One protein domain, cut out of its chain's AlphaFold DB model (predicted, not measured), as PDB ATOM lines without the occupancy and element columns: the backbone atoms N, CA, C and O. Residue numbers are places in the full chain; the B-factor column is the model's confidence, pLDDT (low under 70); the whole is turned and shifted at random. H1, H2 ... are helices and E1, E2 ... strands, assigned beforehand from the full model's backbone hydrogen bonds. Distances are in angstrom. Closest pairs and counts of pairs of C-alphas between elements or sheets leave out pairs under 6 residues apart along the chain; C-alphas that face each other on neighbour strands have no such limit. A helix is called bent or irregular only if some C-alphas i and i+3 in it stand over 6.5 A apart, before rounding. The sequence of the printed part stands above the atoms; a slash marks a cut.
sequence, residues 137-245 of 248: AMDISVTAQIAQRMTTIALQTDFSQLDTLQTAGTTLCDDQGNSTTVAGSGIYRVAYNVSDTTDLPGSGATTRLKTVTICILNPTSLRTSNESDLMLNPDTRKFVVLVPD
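What this domain is: This is residues 137 to 245 of the 248 residues of an uncharacterized protein of Verrucomicrobia bacterium LW23 (UniProt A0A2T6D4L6). A strongly twisted sheet of four strands has two helices on it, the long H1 and the short H2, while the small hairpin E3 and E4 lies at one far end of the domain. The long axis runs from the loop between E1 and E2 to that hairpin. The printed part has 109 residues, with two named helices and then six named strands along the chain: H1 H2 E1 E2 E3 E4 E5 E6. The sheet order is E1 - E2 - E5 - E6, antiparallel throughout, and the class is mixed, helices and strands. The whole is compact, with a radius of gyration of the C-alphas of 14.5 A, and elongated, with spans of 42 by 26 by 25 A.

How they stand to each other: Start with H1, residues 137 to 156, and H2, residues 159 to 167: they are close but not clearly touching, with the closest C-alphas, those of Ala 154 and Leu 162, 7.1 A apart, at a steep tilt of 45 degrees, opposite ways. In H1 every O i to N i+4 pair is within hydrogen-bond range; in H2 1 of 5 is, beside 4 of 6 O i to N i+3 pairs. H2 is irregular, with C-alphas 160 and 163 7.4 A apart. Next find E1, residues 171 to 173, in a hairpin with E2, residues 188 to 195: N 171 and O 190 are 2.8 A apart. E2 runs on into E3, residues 198 to 200, at 69 degrees. E3 and E4, residues 204 to 206, are a hairpin, with N 206 and O 198 2.9 A apart. E4 runs on into E5, residues 209 to 217, at 85 degrees. E5 is the neighbour of E2, with N 193 and O 213 2.8 A apart, and forms a hairpin with E6, residues 237 to 244, where N 212 and O 241 are 2.8 A apart. The domain has two layers, H1 and H2 on one face of the sheet; the closest C-alphas of H1 and E6 are those of Leu 155 and Val 243, 6.4 A apart, and those of H2 and E2 are Gln 166 and Tyr 192, 4.9 A apart.

Where its parts are: Find C-alpha 137 at (171.120, 127.006, 255.506), where H1 begins; it is 28.7 A long. H2 measures 14.5 A, E2 23.0 A, E5 25.8 A and E6 22.9 A, while E1, E3 and E4 have three residues each. E6 ends at C-alpha 244, at (201.177, 136.409, 246.621).

The domain as a whole: Look at Gly 184 and Gly 202, whose C-alphas are the farthest apart, 46.2 A. The printed part has no cut. The long links are E1 to E2 and E5 to E6. Confidence is low, under 70, at residues 221 to 228.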
ATOM      1  N   ALA A 137     170.006 127.206 254.584       95.25
ATOM      2  CA  ALA A 137     171.120 127.006 255.506       95.25
ATOM      3  C   ALA A 137     172.014 125.818 255.102       95.25
ATOM      4  O   ALA A 137     173.241 125.909 255.198       95.25
ATOM      5  N   MET A 138     171.421 124.721 254.613       93.75
ATOM      6  CA  MET A 138     172.179 123.596 254.050       93.75
ATOM      7  C   MET A 138     172.990 124.020 252.819       93.75
ATOM      8  O   MET A 138     174.188 123.754 252.762       93.75
ATOM      9  N   ASP A 139     172.378 124.736 251.873       92.38
ATOM     10  CA  ASP A 139     173.053 125.232 250.664       92.38
ATOM     11  C   ASP A 139     174.220 126.185 250.990       92.38
ATOM     12  O   ASP A 139     175.301 126.083 250.402       92.38
ATOM     13  N   ILE A 140     174.044 127.068 251.979       94.12
ATOM     14  CA  ILE A 140     175.109 127.949 252.478       94.12
ATOM     15  C   ILE A 140     176.253 127.132 253.085       94.12
ATOM     16  O   ILE A 140     177.417 127.397 252.781       94.12
ATOM     17  N   SER A 141     175.937 126.126 253.902       96.06
ATOM     18  CA  SER A 141     176.944 125.292 254.573       96.06
ATOM     19  C   SER A 141     177.801 124.522 253.564       96.06
ATOM     20  O   SER A 141     179.029 124.554 253.643       96.06
ATOM     21  N   VAL A 142     177.165 123.902 252.565       96.31
ATOM     22  CA  VAL A 142     177.864 123.170 251.498       96.31
ATOM     23  C   VAL A 142     178.698 124.121 250.641       96.31
ATOM     24  O   VAL A 142     179.872 123.857 250.385       96.31
ATOM     25  N   THR A 143     178.143 125.276 250.259       95.69
ATOM     26  CA  THR A 143     178.890 126.296 249.505       95.69
ATOM     27  C   THR A 143     180.131 126.761 250.268       95.69
ATOM     28  O   THR A 143     181.199 126.895 249.674       95.69
ATOM     29  N   ALA A 144     180.015 127.004 251.576       96.50
ATOM     30  CA  ALA A 144     181.133 127.442 252.404       96.50
ATOM     31  C   ALA A 144     182.240 126.380 252.471       96.50
ATOM     32  O   ALA A 144     183.416 126.712 252.323       96.50
ATOM     33  N   GLN A 145     181.874 125.104 252.620       97.00
ATOM     34  CA  GLN A 145     182.825 123.993 252.598       97.00
ATOM     35  C   GLN A 145     183.559 123.899 251.250       97.00
ATOM     36  O   GLN A 145     184.784 123.764 251.217       97.00
ATOM     37  N   ILE A 146     182.830 124.026 250.135       97.00
ATOM     38  CA  ILE A 146     183.418 124.064 248.790       97.00
ATOM     39  C   ILE A 146     184.386 125.250 248.676       97.00
ATOM     40  O   ILE A 146     185.529 125.069 248.263       97.00
ATOM     41  N   ALA A 147     183.965 126.449 249.083       97.12
ATOM     42  CA  ALA A 147     184.787 127.654 249.013       97.12
ATOM     43  C   ALA A 147     186.092 127.509 249.807       97.12
ATOM     44  O   ALA A 147     187.161 127.838 249.294       97.12
ATOM     45  N   GLN A 148     186.033 126.962 251.023       96.88
ATOM     46  CA  GLN A 148     187.214 126.713 251.857       96.88
ATOM     47  C   GLN A 148     188.187 125.734 251.193       96.88
ATOM     48  O   GLN A 148     189.392 125.994 251.132       96.88
ATOM     49  N   ARG A 149     187.671 124.628 250.645       96.75
ATOM     50  CA  ARG A 149     188.488 123.631 249.943       96.75
ATOM     51  C   ARG A 149     189.166 124.230 248.714       96.75
ATOM     52  O   ARG A 149     190.363 124.044 248.527       96.75
ATOM     53  N   MET A 150     188.420 124.966 247.899       95.81
ATOM     54  CA  MET A 150     188.930 125.578 246.668       95.81
ATOM     55  C   MET A 150     189.936 126.690 246.968       95.81
ATOM     56  O   MET A 150     190.970 126.786 246.315       95.81
ATOM     57  N   THR A 151     189.699 127.468 248.026       96.75
ATOM     58  CA  THR A 151     190.666 128.457 248.523       96.75
ATOM     59  C   THR A 151     191.958 127.776 248.965       96.75
ATOM     60  O   THR A 151     193.043 128.232 248.622       96.75
ATOM     61  N   THR A 152     191.855 126.647 249.671       97.00
ATOM     62  CA  THR A 152     193.025 125.864 250.094       97.00
ATOM     63  C   THR A 152     193.819 125.360 248.890       97.00
ATOM     64  O   THR A 152     195.037 125.503 248.872       97.00
ATOM     65  N   ILE A 153     193.144 124.834 247.863       95.44
ATOM     66  CA  ILE A 153     193.794 124.384 246.623       95.44
ATOM     67  C   ILE A 153     194.495 125.556 245.924       95.44
ATOM     68  O   ILE A 153     195.655 125.422 245.544       95.44
ATOM     69  N   ALA A 154     193.839 126.713 245.804       95.62
ATOM     70  CA  ALA A 154     194.426 127.901 245.187       95.62
ATOM     71  C   ALA A 154     195.671 128.406 245.939       95.62
ATOM     72  O   ALA A 154     196.656 128.763 245.306       95.62
ATOM     73  N   LEU A 155     195.652 128.391 247.276       95.62
ATOM     74  CA  LEU A 155     196.784 128.816 248.108       95.62
ATOM     75  C   LEU A 155     197.943 127.807 248.133       95.62
ATOM     76  O   LEU A 155     199.078 128.192 248.397       95.62
ATOM     77  N   GLN A 156     197.660 126.522 247.904       95.44
ATOM     78  CA  GLN A 156     198.677 125.468 247.820       95.44
ATOM     79  C   GLN A 156     199.256 125.303 246.411       95.44
ATOM     80  O   GLN A 156     200.293 124.662 246.260       95.44
ATOM     81  N   THR A 157     198.592 125.847 245.391       95.38
ATOM     82  CA  THR A 157     199.068 125.804 244.006       95.38
ATOM     83  C   THR A 157     200.179 126.830 243.814       95.38
ATOM     84  O   THR A 157     200.064 127.972 244.258       95.38
ATOM     85  N   ASP A 158     201.257 126.427 243.140       95.19
ATOM     86  CA  ASP A 158     202.366 127.329 242.841       95.19
ATOM     87  C   ASP A 158     201.900 128.534 242.017       95.19
ATOM     88  O   ASP A 158     201.043 128.424 241.135       95.19
ATOM     89  N   PHE A 159     202.513 129.693 242.267       95.44
ATOM     90  CA  PHE A 159     202.101 130.960 241.661       95.44
ATOM     91  C   PHE A 159     202.115 130.919 240.122       95.44
ATOM     92  O   PHE A 159     201.217 131.446 239.464       95.44
ATOM     93  N   SER A 160     203.099 130.229 239.538       94.44
ATOM     94  CA  SER A 160     203.235 130.046 238.087       94.44
ATOM     95  C   SER A 160     202.198 129.094 237.477       94.44
ATOM     96  O   SER A 160     201.998 129.110 236.266       94.44
ATOM     97  N   GLN A 161     201.529 128.274 238.295       95.12
ATOM     98  CA  GLN A 161     200.540 127.283 237.860       95.12
ATOM     99  C   GLN A 161     199.095 127.723 238.125       95.12
ATOM    100  O   GLN A 161     198.170 127.010 237.742       95.12
ATOM    101  N   LEU A 162     198.860 128.891 238.730       93.31
ATOM    102  CA  LEU A 162     197.508 129.388 239.021       93.31
ATOM    103  C   LEU A 162     196.611 129.461 237.770       93.31
ATOM    104  O   LEU A 162     195.433 129.115 237.840       93.31
ATOM    105  N   ASP A 163     197.167 129.804 236.609       95.06
ATOM    106  CA  ASP A 163     196.402 129.930 235.356       95.06
ATOM    107  C   ASP A 163     195.927 128.565 234.825       95.06
ATOM    108  O   ASP A 163     194.929 128.458 234.100       95.06
ATOM    109  N   THR A 164     196.593 127.480 235.240       94.44
ATOM    110  CA  THR A 164     196.160 126.116 234.913       94.44
ATOM    111  C   THR A 164     194.861 125.751 235.625       94.44
ATOM    112  O   THR A 164     194.040 125.044 235.043       94.44
ATOM    113  N   LEU A 165     194.611 126.296 236.825       92.19
ATOM    114  CA  LEU A 165     193.354 126.086 237.553       92.19
ATOM    115  C   LEU A 165     192.168 126.715 236.823       92.19
ATOM    116  O   LEU A 165     191.083 126.139 236.800       92.19
ATOM    117  N   GLN A 166     192.373 127.878 236.202       92.06
ATOM    118  CA  GLN A 166     191.359 128.510 235.359       92.06
ATOM    119  C   GLN A 166     191.134 127.714 234.068       92.06
ATOM    120  O   GLN A 166     189.996 127.508 233.648       92.06
ATOM    121  N   THR A 167     192.212 127.209 233.462       89.81
ATOM    122  CA  THR A 167     192.148 126.434 232.213       89.81
ATOM    123  C   THR A 167     191.519 125.048 232.406       89.81
ATOM    124  O   THR A 167     190.886 124.531 231.487       89.81
ATOM    125  N   ALA A 168     191.627 124.462 233.606       86.38
ATOM    126  CA  ALA A 168     190.980 123.197 233.966       86.38
ATOM    127  C   ALA A 168     189.442 123.250 233.850       86.38
ATOM    128  O   ALA A 168     188.787 122.210 233.767       86.38
ATOM    129  N   GLY A 169     188.867 124.454 233.790       86.50
ATOM    130  CA  GLY A 169     187.453 124.670 233.540       86.50
ATOM    131  C   GLY A 169     186.592 124.477 234.785       86.50
ATOM    132  O   GLY A 169     187.015 124.696 235.920       86.50
ATOM    133  N   THR A 170     185.329 124.119 234.563       89.75
ATOM    134  CA  THR A 170     184.345 124.000 235.643       89.75
ATOM    135  C   THR A 170     184.427 122.631 236.308       89.75
ATOM    136  O   THR A 170     184.179 121.608 235.673       89.75
ATOM    137  N   THR A 171     184.708 122.614 237.608       92.00
ATOM    138  CA  THR A 171     184.612 121.418 238.446       92.00
ATOM    139  C   THR A 171     183.180 121.253 238.942       92.00
ATOM    140  O   THR A 171     182.560 122.205 239.418       92.00
ATOM    141  N   LEU A 172     182.646 120.040 238.839       93.25
ATOM    142  CA  LEU A 172     181.338 119.692 239.384       93.25
ATOM    143  C   LEU A 172     181.497 119.195 240.825       93.25
ATOM    144  O   LEU A 172     182.426 118.440 241.110       93.25
ATOM    145  N   CYS A 173     180.592 119.587 241.719       94.44
ATOM    146  CA  CYS A 173     180.558 119.124 243.105       94.44
ATOM    147  C   CYS A 173     179.182 118.551 243.476       94.44
ATOM    148  O   CYS A 173     178.157 119.020 242.982       94.44
ATOM    149  N   ASP A 174     179.154 117.530 244.328       94.75
ATOM    150  CA  ASP A 174     177.925 116.908 244.842       94.75
ATOM    151  C   ASP A 174     177.285 117.703 246.006       94.75
ATOM    152  O   ASP A 174     177.739 118.795 246.357       94.75
ATOM    153  N   ASP A 175     176.207 117.175 246.599       92.25
ATOM    154  CA  ASP A 175     175.516 117.751 247.767       92.25
ATOM    155  C   ASP A 175     176.347 117.735 249.057       92.25
ATOM    156  O   ASP A 175     175.983 118.398 250.026       92.25
ATOM    157  N   GLN A 176     177.470 117.021 249.067       93.62
ATOM    158  CA  GLN A 176     178.403 116.941 250.189       93.62
ATOM    159  C   GLN A 176     179.642 117.826 249.980       93.62
ATOM    160  O   GLN A 176     180.545 117.845 250.820       93.62
ATOM    161  N   GLY A 177     179.704 118.566 248.867       93.12
ATOM    162  CA  GLY A 177     180.821 119.442 248.524       93.12
ATOM    163  C   GLY A 177     182.059 118.713 247.991       93.12
ATOM    164  O   GLY A 177     183.150 119.291 247.947       93.12
ATOM    165  N   ASN A 178     181.926 117.454 247.570       94.81
ATOM    166  CA  ASN A 178     183.002 116.693 246.950       94.81
ATOM    167  C   ASN A 178     183.002 116.861 245.435       94.81
ATOM    168  O   ASN A 178     181.958 116.882 244.792       94.81
ATOM    169  N   SER A 179     184.195 116.957 244.849       93.19
ATOM    170  CA  SER A 179     184.367 117.016 243.399       93.19
ATOM    171  C   SER A 179     183.965 115.693 242.742       93.19
ATOM    172  O   SER A 179     184.425 114.629 243.152       93.19
ATOM    173  N   THR A 180     183.159 115.770 241.688       93.50
ATOM    174  CA  THR A 180     182.734 114.630 240.874       93.50
ATOM    175  C   THR A 180     183.041 114.888 239.405       93.50
ATOM    176  O   THR A 180     182.954 116.011 238.917       93.50
ATOM    177  N   THR A 181     183.418 113.840 238.682       89.19
ATOM    178  CA  THR A 181     183.618 113.881 237.226       89.19
ATOM    179  C   THR A 181     182.383 113.401 236.466       89.19
ATOM    180  O   THR A 181     182.331 113.489 235.240       89.19
ATOM    181  N   VAL A 182     181.371 112.897 237.181       87.19
ATOM    182  CA  VAL A 182     180.164 112.329 236.585       87.19
ATOM    183  C   VAL A 182     179.191 113.450 236.235       87.19
ATOM    184  O   VAL A 182     178.595 114.087 237.109       87.19
ATOM    185  N   ALA A 183     179.001 113.665 234.934       78.88
ATOM    186  CA  ALA A 183     177.976 114.565 234.426       78.88
ATOM    187  C   ALA A 183     176.592 114.116 234.932       78.88
ATOM    188  O   ALA A 183     176.191 112.972 234.734       78.88
ATOM    189  N   GLY A 184     175.875 115.014 235.613       79.88
ATOM    190  CA  GLY A 184     174.544 114.758 236.177       79.88
ATOM    191  C   GLY A 184     174.508 114.437 237.676       79.88
ATOM    192  O   GLY A 184     173.456 114.593 238.282       79.88
ATOM    193  N   SER A 185     175.636 114.068 238.296       85.06
ATOM    194  CA  SER A 185     175.737 113.944 239.765       85.06
ATOM    195  C   SER A 185     176.153 115.251 240.439       85.06
ATOM    196  O   SER A 185     175.988 115.405 241.647       85.06
ATOM    197  N   GLY A 186     176.737 116.176 239.677       88.12
ATOM    198  CA  GLY A 186     177.152 117.474 240.185       88.12
ATOM    199  C   GLY A 186     175.957 118.391 240.385       88.12
ATOM    200  O   GLY A 186     175.331 118.799 239.406       88.12
ATOM    201  N   ILE A 187     175.677 118.731 241.640       91.25
ATOM    202  CA  ILE A 187     174.698 119.758 241.990       91.25
ATOM    203  C   ILE A 187     175.354 121.124 241.896       91.25
ATOM    204  O   ILE A 187     174.773 122.018 241.311       91.25
ATOM    205  N   TYR A 188     176.574 121.303 242.391       93.31
ATOM    206  CA  TYR A 188     177.262 122.588 242.337       93.31
ATOM    207  C   TYR A 188     178.271 122.628 241.198       93.31
ATOM    208  O   TYR A 188     178.872 121.621 240.822       93.31
ATOM    209  N   ARG A 189     178.477 123.825 240.662       92.06
ATOM    210  CA  ARG A 189     179.500 124.119 239.662       92.06
ATOM    211  C   ARG A 189     180.473 125.128 240.218       92.06
ATOM    212  O   ARG A 189     180.051 126.127 240.794       92.06
ATOM    213  N   VAL A 190     181.755 124.865 240.021       93.94
ATOM    214  CA  VAL A 190     182.833 125.685 240.556       93.94
ATOM    215  C   VAL A 190     183.825 126.015 239.458       93.94
ATOM    216  O   VAL A 190     184.260 125.118 238.742       93.94
ATOM    217  N   ALA A 191     184.217 127.278 239.344       93.81
ATOM    218  CA  ALA A 191     185.304 127.690 238.463       93.81
ATOM    219  C   ALA A 191     186.221 128.702 239.145       93.81
ATOM    220  O   ALA A 191     185.795 129.467 240.017       93.81
ATOM    221  N   TYR A 192     187.476 128.705 238.705       95.38
ATOM    222  CA  TYR A 192     188.460 129.716 239.056       95.38
ATOM    223  C   TYR A 192     188.506 130.781 237.967       95.38
ATOM    224  O   TYR A 192     188.520 130.465 236.780       95.38
ATOM    225  N   ASN A 193     188.583 132.036 238.384       94.62
ATOM    226  CA  ASN A 193     188.971 133.140 237.530       94.62
ATOM    227  C   ASN A 193     190.167 133.841 238.162       94.62
ATOM    228  O   ASN A 193     190.063 134.382 239.263       94.62
ATOM    229  N   VAL A 194     191.298 133.797 237.480       95.25
ATOM    230  CA  VAL A 194     192.570 134.343 237.925       95.25
ATOM    231  C   VAL A 194     192.830 135.622 237.141       95.25
ATOM    232  O   VAL A 194     192.655 135.686 235.928       95.25
ATOM    233  N   SER A 195     193.202 136.679 237.849       94.94
ATOM    234  CA  SER A 195     193.649 137.937 237.256       94.94
ATOM    235  C   SER A 195     195.125 138.135 237.583       94.94
ATOM    236  O   SER A 195     195.499 138.155 238.758       94.94
ATOM    237  N   ASP A 196     195.947 138.274 236.538       92.19
ATOM    238  CA  ASP A 196     197.413 138.389 236.623       92.19
ATOM    239  C   ASP A 196     197.898 139.654 237.336       92.19
ATOM    240  O   ASP A 196     199.025 139.709 237.828       92.19
ATOM    241  N   THR A 197     197.047 140.674 237.387       90.62
ATOM    242  CA  THR A 197     197.330 141.949 238.037       90.62
ATOM    243  C   THR A 197     196.296 142.232 239.108       90.62
ATOM    244  O   THR A 197     195.094 142.140 238.854       90.62
ATOM    245  N   THR A 198     196.766 142.631 240.286       92.44
ATOM    246  CA  THR A 198     195.904 143.074 241.387       92.44
ATOM    247  C   THR A 198     196.148 144.545 241.682       92.44
ATOM    248  O   THR A 198     197.289 144.934 241.948       92.44
ATOM    249  N   ASP A 199     195.079 145.340 241.689       92.62
ATOM    250  CA  ASP A 199     195.106 146.725 242.153       92.62
ATOM    251  C   ASP A 199     195.043 146.771 243.680       92.62
ATOM    252  O   ASP A 199     194.046 146.387 244.297       92.62
ATOM    253  N   LEU A 200     196.119 147.255 244.299       89.00
ATOM    254  CA  LEU A 200     196.164 147.488 245.738       89.00
ATOM    255  C   LEU A 200     195.849 148.956 246.046       89.00
ATOM    256  O   LEU A 200     196.350 149.853 245.354       89.00
ATOM    257  N   PRO A 201     195.072 149.239 247.109       91.62
ATOM    258  CA  PRO A 201     194.791 150.610 247.505       91.62
ATOM    259  C   PRO A 201     196.106 151.337 247.820       91.62
ATOM    260  O   PRO A 201     196.856 150.939 248.708       91.62
ATOM    261  N   GLY A 202     196.393 152.398 247.064       91.31
ATOM    262  CA  GLY A 202     197.572 153.250 247.257       91.31
ATOM    263  C   GLY A 202     198.890 152.761 246.636       91.31
ATOM    264  O   GLY A 202     199.879 153.477 246.751       91.31
ATOM    265  N   SER A 203     198.928 151.602 245.966       83.38
ATOM    266  CA  SER A 203     200.169 151.033 245.389       83.38
ATOM    267  C   SER A 203     200.087 150.714 243.888       83.38
ATOM    268  O   SER A 203     201.093 150.310 243.304       83.38
ATOM    269  N   GLY A 204     198.927 150.913 243.254       88.25
ATOM    270  CA  GLY A 204     198.714 150.603 241.836       88.25
ATOM    271  C   GLY A 204     198.658 149.099 241.545       88.25
ATOM    272  O   GLY A 204     198.683 148.275 242.464       88.25
ATOM    273  N   ALA A 205     198.561 148.749 240.262       90.94
ATOM    274  CA  ALA A 205     198.533 147.361 239.810       90.94
ATOM    275  C   ALA A 205     199.882 146.673 240.060       90.94
ATOM    276  O   ALA A 205     200.935 147.191 239.680       90.94
ATOM    277  N   THR A 206     199.861 145.478 240.651       92.25
ATOM    278  CA  THR A 206     201.067 144.668 240.876       92.25
ATOM    279  C   THR A 206     200.952 143.305 240.198       92.25
ATOM    280  O   THR A 206     199.875 142.715 240.168       92.25
ATOM    281  N   THR A 207     202.069 142.800 239.664       92.25
ATOM    282  CA  THR A 207     202.176 141.470 239.024       92.25
ATOM    283  C   THR A 207     202.657 140.377 239.979       92.25
ATOM    284  O   THR A 207     202.598 139.198 239.655       92.25
ATOM    285  N   ARG A 208     203.127 140.752 241.176       92.19
ATOM    286  CA  ARG A 208     203.556 139.820 242.239       92.19
ATOM    287  C   ARG A 208     202.395 139.318 243.101       92.19
ATOM    288  O   ARG A 208     202.608 138.692 244.135       92.19
ATOM    289  N   LEU A 209     201.171 139.655 242.712       94.06
ATOM    290  CA  LEU A 209     199.955 139.329 243.430       94.06
ATOM    291  C   LEU A 209     198.871 139.011 242.410       94.06
ATOM    292  O   LEU A 209     198.454 139.884 241.645       94.06
ATOM    293  N   LYS A 210     198.392 137.771 242.426       95.75
ATOM    294  CA  LYS A 210     197.265 137.345 241.600       95.75
ATOM    295  C   LYS A 210     195.985 137.407 242.417       95.75
ATOM    296  O   LYS A 210     195.950 136.978 243.572       95.75
ATOM    297  N   THR A 211     194.927 137.921 241.803       95.69
ATOM    298  CA  THR A 211     193.584 137.856 242.380       95.69
ATOM    299  C   THR A 211     192.904 136.608 241.851       95.69
ATOM    300  O   THR A 211     192.679 136.484 240.649       95.69
ATOM    301  N   VAL A 212     192.561 135.685 242.742       95.81
ATOM    302  CA  VAL A 212     191.826 134.468 242.403       95.81
ATOM    303  C   VAL A 212     190.393 134.630 242.888       95.81
ATOM    304  O   VAL A 212     190.126 134.747 244.082       95.81
ATOM    305  N   THR A 213     189.458 134.640 241.949       96.00
ATOM    306  CA  THR A 213     188.022 134.649 242.221       96.00
ATOM    307  C   THR A 213     187.469 133.246 242.025       96.00
ATOM    308  O   THR A 213     187.469 132.711 240.918       96.00
ATOM    309  N   ILE A 214     186.978 132.651 243.102       96.00
ATOM    310  CA  ILE A 214     186.298 131.360 243.102       96.00
ATOM    311  C   ILE A 214     184.809 131.624 242.921       96.00
ATOM    312  O   ILE A 214     184.194 132.344 243.709       96.00
ATOM    313  N   CYS A 215     184.231 131.034 241.883       94.69
ATOM    314  CA  CYS A 215     182.824 131.171 241.539       94.69
ATOM    315  C   CYS A 215     182.090 129.867 241.788       94.69
ATOM    316  O   CYS A 215     182.476 128.844 241.229       94.69
ATOM    317  N   ILE A 216     181.028 129.908 242.593       94.56
ATOM    318  CA  ILE A 216     180.197 128.748 242.924       94.56
ATOM    319  C   ILE A 216     178.757 129.028 242.499       94.56
ATOM    320  O   ILE A 216     178.159 130.018 242.928       94.56
ATOM    321  N   LEU A 217     178.191 128.146 241.677       92.19
ATOM    322  CA  LEU A 217     176.817 128.234 241.189       92.19
ATOM    323  C   LEU A 217     176.039 126.959 241.521       92.19
ATOM    324  O   LEU A 217     176.515 125.850 241.270       92.19
ATOM    325  N   ASN A 218     174.812 127.136 242.012       89.94
ATOM    326  CA  ASN A 218     173.815 126.078 242.127       89.94
ATOM    327  C   ASN A 218     172.797 126.201 240.957       89.94
ATOM    328  O   ASN A 218     171.884 127.035 241.016       89.94
ATOM    329  N   PRO A 219     172.926 125.391 239.885       75.06
ATOM    330  CA  PRO A 219     172.076 125.412 238.699       75.06
ATOM    331  C   PRO A 219     170.665 124.872 238.965       75.06
ATOM    332  O   PRO A 219     169.799 124.983 238.104       75.06
ATOM    333  N   THR A 220     170.400 124.294 240.144       70.50
ATOM    334  CA  THR A 220     169.050 123.852 240.533       70.50
ATOM    335  C   THR A 220     168.107 125.027 240.816       70.50
ATOM    336  O   THR A 220     166.898 124.835 240.959       70.50
ATOM    337  N   SER A 221     168.641 126.249 240.915       60.88
ATOM    338  CA  SER A 221     167.836 127.467 240.929       60.88
ATOM    339  C   SER A 221     167.184 127.678 239.552       60.88
ATOM    340  O   SER A 221     167.769 127.393 238.516       60.88
ATOM    341  N   LEU A 222     165.931 128.147 239.529       52.03
ATOM    342  CA  LEU A 222     165.024 128.214 238.363       52.03
ATOM    343  C   LEU A 222     165.504 129.068 237.165       52.03
ATOM    344  O   LEU A 222     164.728 129.333 236.245       52.03
ATOM    345  N   ARG A 223     166.748 129.542 237.162       53.47
ATOM    346  CA  ARG A 223     167.286 130.429 236.138       53.47
ATOM    347  C   ARG A 223     168.180 129.648 235.189       53.47
ATOM    348  O   ARG A 223     169.316 129.304 235.486       53.47
ATOM    349  N   THR A 224     167.648 129.433 233.990       47.34
ATOM    350  CA  THR A 224     168.319 128.886 232.800       47.34
ATOM    351  C   THR A 224     169.348 129.863 232.214       47.34
ATOM    352  O   THR A 224     169.432 130.027 230.997       47.34
ATOM    353  N   SER A 225     170.077 130.601 233.051       53.50
ATOM    354  CA  SER A 225     171.172 131.449 232.589       53.50
ATOM    355  C   SER A 225     172.252 130.535 232.027       53.50
ATOM    356  O   SER A 225     172.771 129.684 232.749       53.50
ATOM    357  N   ASN A 226     172.522 130.681 230.731       54.28
ATOM    358  CA  ASN A 226     173.457 129.849 229.991       54.28
ATOM    359  C   ASN A 226     174.769 129.667 230.774       54.28
ATOM    360  O   ASN A 226     175.457 130.628 231.102       54.28
ATOM    361  N   GLU A 227     175.067 128.401 231.060       56.09
ATOM    362  CA  GLU A 227     176.157 127.876 231.894       56.09
ATOM    363  C   GLU A 227     177.571 128.291 231.479       56.09
ATOM    364  O   GLU A 227     178.524 127.996 232.195       56.09
ATOM    365  N   SER A 228     177.726 128.906 230.309       59.09
ATOM    366  CA  SER A 228     179.024 129.107 229.672       59.09
ATOM    367  C   SER A 228     179.888 130.172 230.342       59.09
ATOM    368  O   SER A 228     181.078 130.213 230.052       59.09
ATOM    369  N   ASP A 229     179.331 131.006 231.226       70.94
ATOM    370  CA  ASP A 229     180.121 132.009 231.940       70.94
ATOM    371  C   ASP A 229     179.652 132.204 233.393       70.94
ATOM    372  O   ASP A 229     178.802 133.042 233.712       70.94
ATOM    373  N   LEU A 230     180.217 131.392 234.293       82.00
ATOM    374  CA  LEU A 230     179.969 131.462 235.739       82.00
ATOM    375  C   LEU A 230     180.242 132.862 236.312       82.00
ATOM    376  O   LEU A 230     179.609 133.243 237.297       82.00
ATOM    377  N   MET A 231     181.137 133.638 235.691       79.94
ATOM    378  CA  MET A 231     181.516 134.977 236.149       79.94
ATOM    379  C   MET A 231     180.434 136.029 235.896       79.94
ATOM    380  O   MET A 231     180.299 136.964 236.691       79.94
ATOM    381  N   LEU A 232     179.673 135.891 234.807       84.94
ATOM    382  CA  LEU A 232     178.631 136.844 234.408       84.94
ATOM    383  C   LEU A 232     177.292 136.579 235.093       84.94
ATOM    384  O   LEU A 232     176.422 137.450 235.110       84.94
ATOM    385  N   ASN A 233     177.115 135.387 235.656       85.12
ATOM    386  CA  ASN A 233     175.872 135.027 236.306       85.12
ATOM    387  C   ASN A 233     175.723 135.781 237.650       85.12
ATOM    388  O   ASN A 233     176.588 135.647 238.522       85.12
ATOM    389  N   PRO A 234     174.644 136.570 237.840       85.06
ATOM    390  CA  PRO A 234     174.412 137.311 239.079       85.06
ATOM    391  C   PRO A 234     174.133 136.407 240.285       85.06
ATOM    392  O   PRO A 234     174.340 136.832 241.417       85.06
ATOM    393  N   ASP A 235     173.684 135.173 240.053       85.69
ATOM    394  CA  ASP A 235     173.349 134.215 241.107       85.69
ATOM    395  C   ASP A 235     174.577 133.393 241.558       85.69
ATOM    396  O   ASP A 235     174.502 132.618 242.513       85.69
ATOM    397  N   THR A 236     175.731 133.576 240.903       91.38
ATOM    398  CA  THR A 236     176.999 132.960 241.309       91.38
ATOM    399  C   THR A 236     177.537 133.622 242.572       91.38
ATOM    400  O   THR A 236     177.773 134.833 242.620       91.38
ATOM    401  N   ARG A 237     177.846 132.806 243.582       93.12
ATOM    402  CA  ARG A 237     178.555 133.250 244.785       93.12
ATOM    403  C   ARG A 237     180.048 133.352 244.484       93.12
ATOM    404  O   ARG A 237     180.647 132.399 243.988       93.12
ATOM    405  N   LYS A 238     180.636 134.512 244.782       95.06
ATOM    406  CA  LYS A 238     182.032 134.839 244.470       95.06
ATOM    407  C   LYS A 238     182.844 134.978 245.751       95.06
ATOM    408  O   LYS A 238     182.462 135.731 246.643       95.06
ATOM    409  N   PHE A 239     183.975 134.291 245.807       96.12
ATOM    410  CA  PHE A 239     184.951 134.394 246.888       96.12
ATOM    411  C   PHE A 239     186.269 134.859 246.291       96.12
ATOM    412  O   PHE A 239     186.771 134.244 245.356       96.12
ATOM    413  N   VAL A 240     186.813 135.956 246.804       95.62
ATOM    414  CA  VAL A 240     188.052 136.541 246.289       95.62
ATOM    415  C   VAL A 240     189.168 136.260 247.281       95.62
ATOM    416  O   VAL A 240     189.040 136.576 248.464       95.62
ATOM    417  N   VAL A 241     190.258 135.674 246.797       96.00
ATOM    418  CA  VAL A 241     191.488 135.459 247.556       96.00
ATOM    419  C   VAL A 241     192.667 136.053 246.795       96.00
ATOM    420  O   VAL A 241     192.742 135.984 245.569       96.00
ATOM    421  N   LEU A 242     193.579 136.669 247.536       95.69
ATOM    422  CA  LEU A 242     194.813 137.223 247.001       95.69
ATOM    423  C   LEU A 242     195.929 136.208 247.221       95.69
ATOM    424  O   LEU A 242     196.162 135.786 248.354       95.69
ATOM    425  N   VAL A 243     196.602 135.815 246.143       95.75
ATOM    426  CA  VAL A 243     197.693 134.839 246.188       95.75
ATOM    427  C   VAL A 243     199.000 135.563 245.864       95.75
ATOM    428  O   VAL A 243     199.171 136.015 244.727       95.75
ATOM    429  N   PRO A 244     199.898 135.753 246.849       95.00
ATOM    430  CA  PRO A 244     201.177 136.409 246.621       95.00
ATOM    431  C   PRO A 244     202.170 135.468 245.938       95.00
ATOM    432  O   PRO A 244     202.150 134.252 246.137       95.00
ATOM    433  N   ASP A 245     203.081 136.053 245.171       94.19
ATOM    434  CA  ASP A 245     204.258 135.363 244.668       94.19
ATOM    435  C   ASP A 245     205.260 135.138 245.811       94.19
ATOM    436  O   ASP A 245     205.877 136.077 246.326       94.19
TER     437      ASP A 245